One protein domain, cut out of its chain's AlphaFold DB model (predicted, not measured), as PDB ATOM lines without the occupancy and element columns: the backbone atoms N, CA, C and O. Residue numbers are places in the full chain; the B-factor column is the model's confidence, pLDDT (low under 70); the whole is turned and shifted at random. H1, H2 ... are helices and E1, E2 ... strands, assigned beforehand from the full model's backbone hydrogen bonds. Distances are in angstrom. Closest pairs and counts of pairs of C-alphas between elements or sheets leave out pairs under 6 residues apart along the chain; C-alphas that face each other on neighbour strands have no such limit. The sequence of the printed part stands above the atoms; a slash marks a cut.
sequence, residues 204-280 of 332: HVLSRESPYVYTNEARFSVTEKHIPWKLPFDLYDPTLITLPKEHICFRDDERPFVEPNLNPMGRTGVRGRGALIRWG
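Overview. This is residues 204 to 280 of the 332 residues of the protein "Hypothetical protein" of Rotaria sp. Silwood1 (UniProt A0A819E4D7). The domain has little regular structure: a small ribbon of two strands, E1 beside E2, lies amid long loops, with short helices H1 and H2 toward opposite ends. Residues 249 to 259 stick out. The printed part has 77 residues, 17 in named elements, in the order H1, E1, H2, E2; the class is mixed and the sheet parallel. It is compact, with a radius of gyration of the C-alphas of 12.8 A and spans of 35 by 28 by 21 A.

Along the chain. E1, residues 239 to 242, is 9.9 A long and begins at C-alpha 239 (-45.114, -25.822, -26.610). E2, residues 270 to 274, is 8.3 A long and ends at C-alpha 274 (-41.926, -15.997, -28.245). H1, residues 205 to 208, spans 5.5 A, and H2, residues 245 to 248, 5.4 A.

Arrangement. E1 and E2 are parallel at 4 degrees; N 241 and O 271, 2.8 A apart, are within hydrogen-bond range. E1, H2 and E2 form a strand-helix-strand unit, two parallel neighbour strands with a helix between them in the chain. The closest C-alphas of E1 and H2, Thr 242 and Ile 248, are 6.5 A apart. H1 is apart from H2, and only just from E2, at 8.5 A. Both helices are too short for an O i to N i+4 pair; in each, the one O i to N i+3 pair is within range.

Size, cuts and confidence. The C-alphas farthest apart, Lys 225 and Arg 251, are 35.5 A apart. The printed part has no cut; the links H1 to E1 and H2 to E2 are long. Residues 245 to 261 have pLDDT under 70.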
ATOM      1  N   HIS A 204     -52.265 -13.812 -14.470       84.56
ATOM      2  CA  HIS A 204     -51.948 -13.765 -15.913       84.56
ATOM      3  C   HIS A 204     -52.836 -14.590 -16.872       84.56
ATOM      4  O   HIS A 204     -52.327 -15.325 -17.715       84.56
ATOM      5  N   VAL A 205     -54.166 -14.439 -16.804       88.62
ATOM      6  CA  VAL A 205     -55.123 -15.123 -17.713       88.62
ATOM      7  C   VAL A 205     -54.775 -14.919 -19.196       88.62
ATOM      8  O   VAL A 205     -54.620 -15.903 -19.912       88.62
ATOM      9  N   LEU A 206     -54.534 -13.672 -19.619       89.38
ATOM     10  CA  LEU A 206     -54.197 -13.328 -21.012       89.38
ATOM     11  C   LEU A 206     -52.953 -14.069 -21.530       89.38
ATOM     12  O   LEU A 206     -52.852 -14.406 -22.703       89.38
ATOM     13  N   SER A 207     -51.990 -14.372 -20.657       90.31
ATOM     14  CA  SER A 207     -50.764 -15.074 -21.051       90.31
ATOM     15  C   SER A 207     -50.960 -16.583 -21.248       90.31
ATOM     16  O   SER A 207     -50.020 -17.253 -21.674       90.31
ATOM     17  N   ARG A 208     -52.145 -17.123 -20.932       90.94
ATOM     18  CA  ARG A 208     -52.521 -18.539 -21.097       90.94
ATOM     19  C   ARG A 208     -53.564 -18.757 -22.197       90.94
ATOM     20  O   ARG A 208     -53.903 -19.903 -22.478       90.94
ATOM     21  N   GLU A 209     -54.060 -17.692 -22.820       90.19
ATOM     22  CA  GLU A 209     -55.011 -17.787 -23.927       90.19
ATOM     23  C   GLU A 209     -54.346 -18.418 -25.156       90.19
ATOM     24  O   GLU A 209     -53.233 -18.052 -25.538       90.19
ATOM     25  N   SER A 210     -55.020 -19.406 -25.741       90.81
ATOM     26  CA  SER A 210     -54.566 -20.151 -26.915       90.81
ATOM     27  C   SER A 210     -55.456 -19.791 -28.108       90.81
ATOM     28  O   SER A 210     -56.672 -19.707 -27.922       90.81
ATOM     29  N   PRO A 211     -54.909 -19.628 -29.326       93.31
ATOM     30  CA  PRO A 211     -53.513 -19.849 -29.731       93.31
ATOM     31  C   PRO A 211     -52.548 -18.736 -29.291       93.31
ATOM     32  O   PRO A 211     -52.962 -17.672 -28.831       93.31
ATOM     33  N   TYR A 212     -51.238 -18.981 -29.408       91.56
ATOM     34  CA  TYR A 212     -50.236 -17.940 -29.166       91.56
ATOM     35  C   TYR A 212     -50.360 -16.819 -30.211       91.56
ATOM     36  O   TYR A 212     -50.533 -17.078 -31.401       91.56
ATOM     37  N   VAL A 213     -50.255 -15.564 -29.765       87.44
ATOM     38  CA  VAL A 213     -50.487 -14.368 -30.593       87.44
ATOM     39  C   VAL A 213     -49.613 -14.391 -31.856       87.44
ATOM     40  O   VAL A 213     -48.432 -14.720 -31.788       87.44
ATOM     41  N   TYR A 214     -50.200 -14.030 -33.002       83.25
ATOM     42  CA  TYR A 214     -49.568 -14.046 -34.334       83.25
ATOM     43  C   TYR A 214     -49.203 -15.437 -34.877       83.25
ATOM     44  O   TYR A 214     -48.523 -15.538 -35.898       83.25
ATOM     45  N   THR A 215     -49.658 -16.515 -34.234       87.19
ATOM     46  CA  THR A 215     -49.408 -17.894 -34.673       87.19
ATOM     47  C   THR A 215     -50.674 -18.744 -34.585       87.19
ATOM     48  O   THR A 215     -51.620 -18.399 -33.883       87.19
ATOM     49  N   ASN A 216     -50.659 -19.900 -35.251       90.19
ATOM     50  CA  ASN A 216     -51.678 -20.942 -35.088       90.19
ATOM     51  C   ASN A 216     -51.235 -22.031 -34.091       90.19
ATOM     52  O   ASN A 216     -51.824 -23.108 -34.045       90.19
ATOM     53  N   GLU A 217     -50.173 -21.782 -33.320       89.88
ATOM     54  CA  GLU A 217     -49.594 -22.759 -32.400       89.88
ATOM     55  C   GLU A 217     -50.330 -22.702 -31.053       89.88
ATOM     56  O   GLU A 217     -50.471 -21.645 -30.427       89.88
ATOM     57  N   ALA A 218     -50.853 -23.852 -30.621       92.75
ATOM     58  CA  ALA A 218     -51.599 -23.960 -29.376       92.75
ATOM     59  C   ALA A 218     -50.658 -23.954 -28.166       92.75
ATOM     60  O   ALA A 218     -49.573 -24.543 -28.188       92.75
ATOM     61  N   ARG A 219     -51.101 -23.319 -27.080       93.50
ATOM     62  CA  ARG A 219     -50.406 -23.395 -25.790       93.50
ATOM     63  C   ARG A 219     -50.740 -24.711 -25.097       93.50
ATOM     64  O   ARG A 219     -51.860 -25.205 -25.211       93.50
ATOM     65  N   PHE A 220     -49.807 -25.223 -24.302       93.69
ATOM     66  CA  PHE A 220     -50.099 -26.304 -23.368       93.69
ATOM     67  C   PHE A 220     -51.107 -25.825 -22.316       93.69
ATOM     68  O   PHE A 220     -50.966 -24.736 -21.749       93.69
ATOM     69  N   SER A 221     -52.138 -26.623 -22.048       91.81
ATOM     70  CA  SER A 221     -53.202 -26.249 -21.122       91.81
ATOM     71  C   SER A 221     -52.700 -26.252 -19.673       91.81
ATOM     72  O   SER A 221     -52.171 -27.234 -19.162       91.81
ATOM     73  N   VAL A 222     -52.874 -25.126 -18.976       89.62
ATOM     74  CA  VAL A 222     -52.486 -24.983 -17.564       89.62
ATOM     75  C   VAL A 222     -53.708 -24.584 -16.748       89.62
ATOM     76  O   VAL A 222     -54.214 -23.463 -16.870       89.62
ATOM     77  N   THR A 223     -54.177 -25.506 -15.906       87.75
ATOM     78  CA  THR A 223     -55.274 -25.256 -14.962       87.75
ATOM     79  C   THR A 223     -54.812 -24.377 -13.802       87.75
ATOM     80  O   THR A 223     -53.619 -24.282 -13.518       87.75
ATOM     81  N   GLU A 224     -55.755 -23.738 -13.107       85.44
ATOM     82  CA  GLU A 224     -55.449 -22.745 -12.066       85.44
ATOM     83  C   GLU A 224     -54.568 -23.292 -10.939       85.44
ATOM     84  O   GLU A 224     -53.632 -22.619 -10.506       85.44
ATOM     85  N   LYS A 225     -54.793 -24.550 -10.540       86.75
ATOM     86  CA  LYS A 225     -53.992 -25.236  -9.519       86.75
ATOM     87  C   LYS A 225     -52.524 -25.427  -9.912       86.75
ATOM     88  O   LYS A 225     -51.660 -25.382  -9.045       86.75
ATOM     89  N   HIS A 226     -52.230 -25.580 -11.205       88.94
ATOM     90  CA  HIS A 226     -50.875 -25.846 -11.701       88.94
ATOM     91  C   HIS A 226     -50.139 -24.594 -12.196       88.94
ATOM     92  O   HIS A 226     -49.007 -24.696 -12.668       88.94
ATOM     93  N   ILE A 227     -50.741 -23.404 -12.087       89.88
ATOM     94  CA  ILE A 227     -50.071 -22.147 -12.447       89.88
ATOM     95  C   ILE A 227     -48.792 -21.923 -11.615       89.88
ATOM     96  O   ILE A 227     -47.758 -21.607 -12.209       89.88
ATOM     97  N   PRO A 228     -48.796 -22.067 -10.275       90.31
ATOM     98  CA  PRO A 228     -47.612 -21.774  -9.474       90.31
ATOM     99  C   PRO A 228     -46.512 -22.817  -9.680       90.31
ATOM    100  O   PRO A 228     -46.766 -24.014  -9.559       90.31
ATOM    101  N   TRP A 229     -45.267 -22.371  -9.867       87.88
ATOM    102  CA  TRP A 229     -44.101 -23.258 -10.008       87.88
ATOM    103  C   TRP A 229     -43.888 -24.199  -8.817       87.88
ATOM    104  O   TRP A 229     -43.375 -25.294  -8.994       87.88
ATOM    105  N   LYS A 230     -44.342 -23.792  -7.623       86.56
ATOM    106  CA  LYS A 230     -44.224 -24.564  -6.376       86.56
ATOM    107  C   LYS A 230     -44.907 -25.931  -6.430       86.56
ATOM    108  O   LYS A 230     -44.498 -26.824  -5.700       86.56
ATOM    109  N   LEU A 231     -45.969 -26.071  -7.226       86.38
ATOM    110  CA  LEU A 231     -46.659 -27.348  -7.369       86.38
ATOM    111  C   LEU A 231     -45.948 -28.177  -8.451       86.38
ATOM    112  O   LEU A 231     -45.737 -27.640  -9.550       86.38
ATOM    113  N   PRO A 232     -45.591 -29.449  -8.177       87.88
ATOM    114  CA  PRO A 232     -45.091 -30.343  -9.207       87.88
ATOM    115  C   PRO A 232     -46.160 -30.524 -10.284       87.88
ATOM    116  O   PRO A 232     -47.362 -30.550 -10.007       87.88
ATOM    117  N   PHE A 233     -45.713 -30.586 -11.529       91.25
ATOM    118  CA  PHE A 233     -46.575 -30.836 -12.669       91.25
ATOM    119  C   PHE A 233     -45.803 -31.730 -13.632       91.25
ATOM    120  O   PHE A 233     -45.182 -31.252 -14.574       91.25
ATOM    121  N   ASP A 234     -45.802 -33.026 -13.334       88.88
ATOM    122  CA  ASP A 234     -44.892 -33.995 -13.958       88.88
ATOM    123  C   ASP A 234     -45.131 -34.149 -15.466       88.88
ATOM    124  O   ASP A 234     -44.196 -34.344 -16.233       88.88
ATOM    125  N   LEU A 235     -46.381 -33.976 -15.904       89.31
ATOM    126  CA  LEU A 235     -46.784 -34.026 -17.314       89.31
ATOM    127  C   LEU A 235     -46.675 -32.665 -18.028       89.31
ATOM    128  O   LEU A 235     -47.249 -32.482 -19.102       89.31
ATOM    129  N   TYR A 236     -46.008 -31.673 -17.432       92.25
ATOM    130  CA  TYR A 236     -45.896 -30.339 -18.016       92.25
ATOM    131  C   TYR A 236     -44.883 -30.302 -19.166       92.25
ATOM    132  O   TYR A 236     -43.689 -30.116 -18.939       92.25
ATOM    133  N   ASP A 237     -45.371 -30.396 -20.405       89.19
ATOM    134  CA  ASP A 237     -44.562 -30.230 -21.620       89.19
ATOM    135  C   ASP A 237     -45.057 -29.036 -22.459       89.19
ATOM    136  O   ASP A 237     -45.892 -29.183 -23.355       89.19
ATOM    137  N   PRO A 238     -44.613 -27.805 -22.148       92.50
ATOM    138  CA  PRO A 238     -45.066 -26.619 -22.857       92.50
ATOM    139  C   PRO A 238     -44.584 -26.573 -24.313       92.50
ATOM    140  O   PRO A 238     -43.432 -26.893 -24.629       92.50
ATOM    141  N   THR A 239     -45.439 -26.051 -25.195       89.94
ATOM    142  CA  THR A 239     -45.114 -25.822 -26.610       89.94
ATOM    143  C   THR A 239     -43.922 -24.867 -26.742       89.94
ATOM    144  O   THR A 239     -43.905 -23.807 -26.108       89.94
ATOM    145  N   LEU A 240     -42.918 -25.229 -27.550       88.50
ATOM    146  CA  LEU A 240     -41.774 -24.363 -27.853       88.50
ATOM    147  C   LEU A 240     -42.153 -23.341 -28.928       88.50
ATOM    148  O   LEU A 240     -42.367 -23.717 -30.074       88.50
ATOM    149  N   ILE A 241     -42.186 -22.060 -28.563       86.50
ATOM    150  CA  ILE A 241     -42.519 -20.952 -29.463       86.50
ATOM    151  C   ILE A 241     -41.433 -19.874 -29.355       86.50
ATOM    152  O   ILE A 241     -41.275 -19.233 -28.316       86.50
ATOM    153  N   THR A 242     -40.704 -19.639 -30.449       85.38
ATOM    154  CA  THR A 242     -39.700 -18.567 -30.589       85.38
ATOM    155  C   THR A 242     -39.881 -17.884 -31.942       85.38
ATOM    156  O   THR A 242     -39.968 -18.558 -32.967       85.38
ATOM    157  N   LEU A 243     -39.951 -16.547 -31.947       81.88
ATOM    158  CA  LEU A 243     -40.157 -15.726 -33.143       81.88
ATOM    159  C   LEU A 243     -39.102 -14.599 -33.241       81.88
ATOM    160  O   LEU A 243     -38.715 -14.037 -32.211       81.88
ATOM    161  N   PRO A 244     -38.636 -14.230 -34.454       75.12
ATOM    162  CA  PRO A 244     -38.891 -14.890 -35.745       75.12
ATOM    163  C   PRO A 244     -38.310 -16.315 -35.794       75.12
ATOM    164  O   PRO A 244     -37.369 -16.625 -35.066       75.12
ATOM    165  N   LYS A 245     -38.888 -17.203 -36.622       69.62
ATOM    166  CA  LYS A 245     -38.499 -18.634 -36.685       69.62
ATOM    167  C   LYS A 245     -37.040 -18.843 -37.117       69.62
ATOM    168  O   LYS A 245     -36.449 -19.872 -36.827       69.62
ATOM    169  N   GLU A 246     -36.446 -17.842 -37.753       64.06
ATOM    170  CA  GLU A 246     -35.025 -17.775 -38.116       64.06
ATOM    171  C   GLU A 246     -34.106 -17.782 -36.886       64.06
ATOM    172  O   GLU A 246     -32.979 -18.249 -36.949       64.06
ATOM    173  N   HIS A 247     -34.603 -17.325 -35.736       58.16
ATOM    174  CA  HIS A 247     -33.885 -17.359 -34.464       58.16
ATOM    175  C   HIS A 247     -34.056 -18.704 -33.730       58.16
ATOM    176  O   HIS A 247     -33.744 -18.800 -32.546       58.16
ATOM    177  N   ILE A 248     -34.603 -19.742 -34.377       59.03
ATOM    178  CA  ILE A 248     -34.659 -21.098 -33.801       59.03
ATOM    179  C   ILE A 248     -33.267 -21.756 -33.848       59.03
ATOM    180  O   ILE A 248     -32.961 -22.578 -32.991       59.03
ATOM    181  N   CYS A 249     -32.395 -21.343 -34.774       45.88
ATOM    182  CA  CYS A 249     -31.002 -21.782 -34.878       45.88
ATOM    183  C   CYS A 249     -30.049 -20.900 -34.046       45.88
ATOM    184  O   CYS A 249     -29.083 -20.341 -34.560       45.88
ATOM    185  N   PHE A 250     -30.295 -20.800 -32.738       48.69
ATOM    186  CA  PHE A 250     -29.179 -20.612 -31.805       48.69
ATOM    187  C   PHE A 250     -28.477 -21.963 -31.649       48.69
ATOM    188  O   PHE A 250     -29.133 -23.006 -31.670       48.69
ATOM    189  N   ARG A 251     -27.142 -21.952 -31.607       45.22
ATOM    190  CA  ARG A 251     -26.332 -23.172 -31.660       45.22
ATOM    191  C   ARG A 251     -26.666 -24.090 -30.473       45.22
ATOM    192  O   ARG A 251     -26.960 -23.606 -29.380       45.22
ATOM    193  N   ASP A 252     -26.637 -25.406 -30.684       47.47
ATOM    194  CA  ASP A 252     -26.972 -26.419 -29.665       47.47
ATOM    195  C   ASP A 252     -26.107 -26.326 -28.386       47.47
ATOM    196  O   ASP A 252     -26.506 -26.813 -27.326       47.47
ATOM    197  N   ASP A 253     -24.960 -25.660 -28.479       47.62
ATOM    198  CA  ASP A 253     -23.999 -25.311 -27.428       47.62
ATOM    199  C   ASP A 253     -24.475 -24.192 -26.476       47.62
ATOM    200  O   ASP A 253     -23.935 -24.056 -25.379       47.62
ATOM    201  N   GLU A 254     -25.531 -23.452 -26.827       48.06
ATOM    202  CA  GLU A 254     -26.134 -22.400 -25.997       48.06
ATOM    203  C   GLU A 254     -27.487 -22.803 -25.404       48.06
ATOM    204  O   GLU A 254     -28.280 -21.931 -25.059       48.06
ATOM    205  N   ARG A 255     -27.801 -24.098 -25.257       51.22
ATOM    206  CA  ARG A 255     -28.916 -24.491 -24.379       51.22
ATOM    207  C   ARG A 255     -28.511 -24.104 -22.958       51.22
ATOM    208  O   ARG A 255     -27.733 -24.843 -22.349       51.22
ATOM    209  N   PRO A 256     -28.992 -22.981 -22.389       44.56
ATOM    210  CA  PRO A 256     -28.657 -22.690 -21.017       44.56
ATOM    211  C   PRO A 256     -29.392 -23.767 -20.236       44.56
ATOM    212  O   PRO A 256     -30.585 -23.993 -20.462       44.56
ATOM    213  N   PHE A 257     -28.677 -24.455 -19.352       45.12
ATOM    214  CA  PHE A 257     -29.294 -25.153 -18.236       45.12
ATOM    215  C   PHE A 257     -30.482 -24.307 -17.764       45.12
ATOM    216  O   PHE A 257     -30.318 -23.144 -17.388       45.12
ATOM    217  N   VAL A 258     -31.689 -24.836 -17.968       49.16
ATOM    218  CA  VAL A 258     -32.935 -24.100 -17.776       49.16
ATOM    219  C   VAL A 258     -33.079 -23.865 -16.283       49.16
ATOM    220  O   VAL A 258     -33.532 -24.750 -15.574       49.16
ATOM    221  N   GLU A 259     -32.597 -22.708 -15.828       48.78
ATOM    222  CA  GLU A 259     -33.220 -21.775 -14.877       48.78
ATOM    223  C   GLU A 259     -32.234 -20.629 -14.562       48.78
ATOM    224  O   GLU A 259     -31.091 -20.885 -14.186       48.78
ATOM    225  N   PRO A 260     -32.638 -19.351 -14.765       58.31
ATOM    226  CA  PRO A 260     -33.465 -18.701 -13.743       58.31
ATOM    227  C   PRO A 260     -34.558 -17.754 -14.283       58.31
ATOM    228  O   PRO A 260     -35.094 -16.940 -13.536       58.31
ATOM    229  N   ASN A 261     -34.934 -17.843 -15.561       66.06
ATOM    230  CA  ASN A 261     -35.960 -16.963 -16.140       66.06
ATOM    231  C   ASN A 261     -37.356 -17.602 -16.164       66.06
ATOM    232  O   ASN A 261     -38.103 -17.444 -17.132       66.06
ATOM    233  N   LEU A 262     -37.725 -18.328 -15.104       84.69
ATOM    234  CA  LEU A 262     -39.119 -18.724 -14.929       84.69
ATOM    235  C   LEU A 262     -39.978 -17.463 -14.838       84.69
ATOM    236  O   LEU A 262     -39.627 -16.498 -14.161       84.69
ATOM    237  N   ASN A 263     -41.130 -17.476 -15.508       88.38
ATOM    238  CA  ASN A 263     -42.082 -16.382 -15.378       88.38
ATOM    239  C   ASN A 263     -42.464 -16.235 -13.892       88.38
ATOM    240  O   ASN A 263     -43.048 -17.175 -13.343       88.38
ATOM    241  N   PRO A 264     -42.213 -15.085 -13.241       88.44
ATOM    242  CA  PRO A 264     -42.483 -14.911 -11.813       88.44
ATOM    243  C   PRO A 264     -43.960 -15.115 -11.463       88.44
ATOM    244  O   PRO A 264     -44.287 -15.457 -10.329       88.44
ATOM    245  N   MET A 265     -44.858 -14.944 -12.436       89.25
ATOM    246  CA  MET A 265     -46.294 -15.107 -12.228       89.25
ATOM    247  C   MET A 265     -46.772 -16.563 -12.326       89.25
ATOM    248  O   MET A 265     -47.878 -16.855 -11.867       89.25
ATOM    249  N   GLY A 266     -45.954 -17.476 -12.867       90.69
ATOM    250  CA  GLY A 266     -46.256 -18.905 -12.999       90.69
ATOM    251  C   GLY A 266     -46.209 -19.440 -14.434       90.69
ATOM    252  O   GLY A 266     -45.865 -18.733 -15.385       90.69
ATOM    253  N   ARG A 267     -46.601 -20.706 -14.595       92.25
ATOM    254  CA  ARG A 267     -46.687 -21.418 -15.878       92.25
ATOM    255  C   ARG A 267     -47.654 -20.720 -16.842       92.25
ATOM    256  O   ARG A 267     -48.747 -20.296 -16.458       92.25
ATOM    257  N   THR A 268     -47.255 -20.616 -18.108       92.88
ATOM    258  CA  THR A 268     -48.027 -19.971 -19.195       92.88
ATOM    259  C   THR A 268     -48.410 -20.933 -20.321       92.88
ATOM    260  O   THR A 268     -49.138 -20.550 -21.233       92.88
ATOM    261  N   GLY A 269     -47.920 -22.176 -20.267       92.75
ATOM    262  CA  GLY A 269     -48.162 -23.183 -21.305       92.75
ATOM    263  C   GLY A 269     -47.260 -23.071 -22.538       92.75
ATOM    264  O   GLY A 269     -47.493 -23.765 -23.521       92.75
ATOM    265  N   VAL A 270     -46.237 -22.212 -22.500       91.69
ATOM    266  CA  VAL A 270     -45.250 -22.059 -23.579       91.69
ATOM    267  C   VAL A 270     -43.837 -21.973 -23.009       91.69
ATOM    268  O   VAL A 270     -43.639 -21.424 -21.924       91.69
ATOM    269  N   ARG A 271     -42.863 -22.498 -23.751       88.94
ATOM    270  CA  ARG A 271     -41.423 -22.276 -23.548       88.94
ATOM    271  C   ARG A 271     -40.847 -21.618 -24.798       88.94
ATOM    272  O   ARG A 271     -41.458 -21.688 -25.858       88.94
ATOM    273  N   GLY A 272     -39.683 -20.988 -24.693       84.12
ATOM    274  CA  GLY A 272     -39.131 -20.185 -25.789       84.12
ATOM    275  C   GLY A 272     -39.258 -18.681 -25.549       84.12
ATOM    276  O   GLY A 272     -39.896 -18.242 -24.589       84.12
ATOM    277  N   ARG A 273     -38.634 -17.885 -26.425       84.56
ATOM    278  CA  ARG A 273     -38.626 -16.413 -26.327       84.56
ATOM    279  C   ARG A 273     -39.955 -15.797 -26.783       84.56
ATOM    280  O   ARG A 273     -40.290 -14.679 -26.397       84.56
ATOM    281  N   GLY A 274     -40.732 -16.522 -27.589       88.25
ATOM    282  CA  GLY A 274     -41.926 -15.997 -28.245       88.25
ATOM    283  C   GLY A 274     -41.598 -14.843 -29.197       88.25
ATOM    284  O   GLY A 274     -40.508 -14.800 -29.759       88.25
ATOM    285  N   ALA A 275     -42.537 -13.906 -29.359       86.38
ATOM    286  CA  ALA A 275     -42.374 -12.668 -30.136       86.38
ATOM    287  C   ALA A 275     -41.735 -11.510 -29.344       86.38
ATOM    288  O   ALA A 275     -41.780 -10.360 -29.778       86.38
ATOM    289  N   LEU A 276     -41.200 -11.783 -28.152       85.50
ATOM    290  CA  LEU A 276     -40.589 -10.763 -27.306       85.50
ATOM    291  C   LEU A 276     -39.173 -10.437 -27.783       85.50
ATOM    292  O   LEU A 276     -38.500 -11.277 -28.375       85.50
ATOM    293  N   ILE A 277     -38.707  -9.225 -27.483       78.81
ATOM    294  CA  ILE A 277     -37.385  -8.747 -27.908       78.81
ATOM    295  C   ILE A 277     -36.297  -9.604 -27.250       78.81
ATOM    296  O   ILE A 277     -35.462 -10.180 -27.945       78.81
ATOM    297  N   ARG A 278     -36.392  -9.814 -25.932       77.56
ATOM    298  CA  ARG A 278     -35.407 -10.571 -25.143       77.56
ATOM    299  C   ARG A 278     -36.041 -11.566 -24.176       77.56
ATOM    300  O   ARG A 278     -37.239 -11.507 -23.885       77.56
ATOM    301  N   TRP A 279     -35.211 -12.459 -23.647       82.06
ATOM    302  CA  TRP A 279     -35.578 -13.355 -22.553       82.06
ATOM    303  C   TRP A 279     -35.832 -12.578 -21.253       82.06
ATOM    304  O   TRP A 279     -35.168 -11.584 -20.967       82.06
ATOM    305  N   GLY A 280     -36.790 -13.042 -20.447       83.62
ATOM    306  CA  GLY A 280     -37.112 -12.415 -19.164       83.62
ATOM    307  C   GLY A 280     -37.883 -11.085 -19.295       83.62
ATOM    308  O   GLY A 280     -38.737 -10.945 -20.178       83.62
TER     309      GLY A 280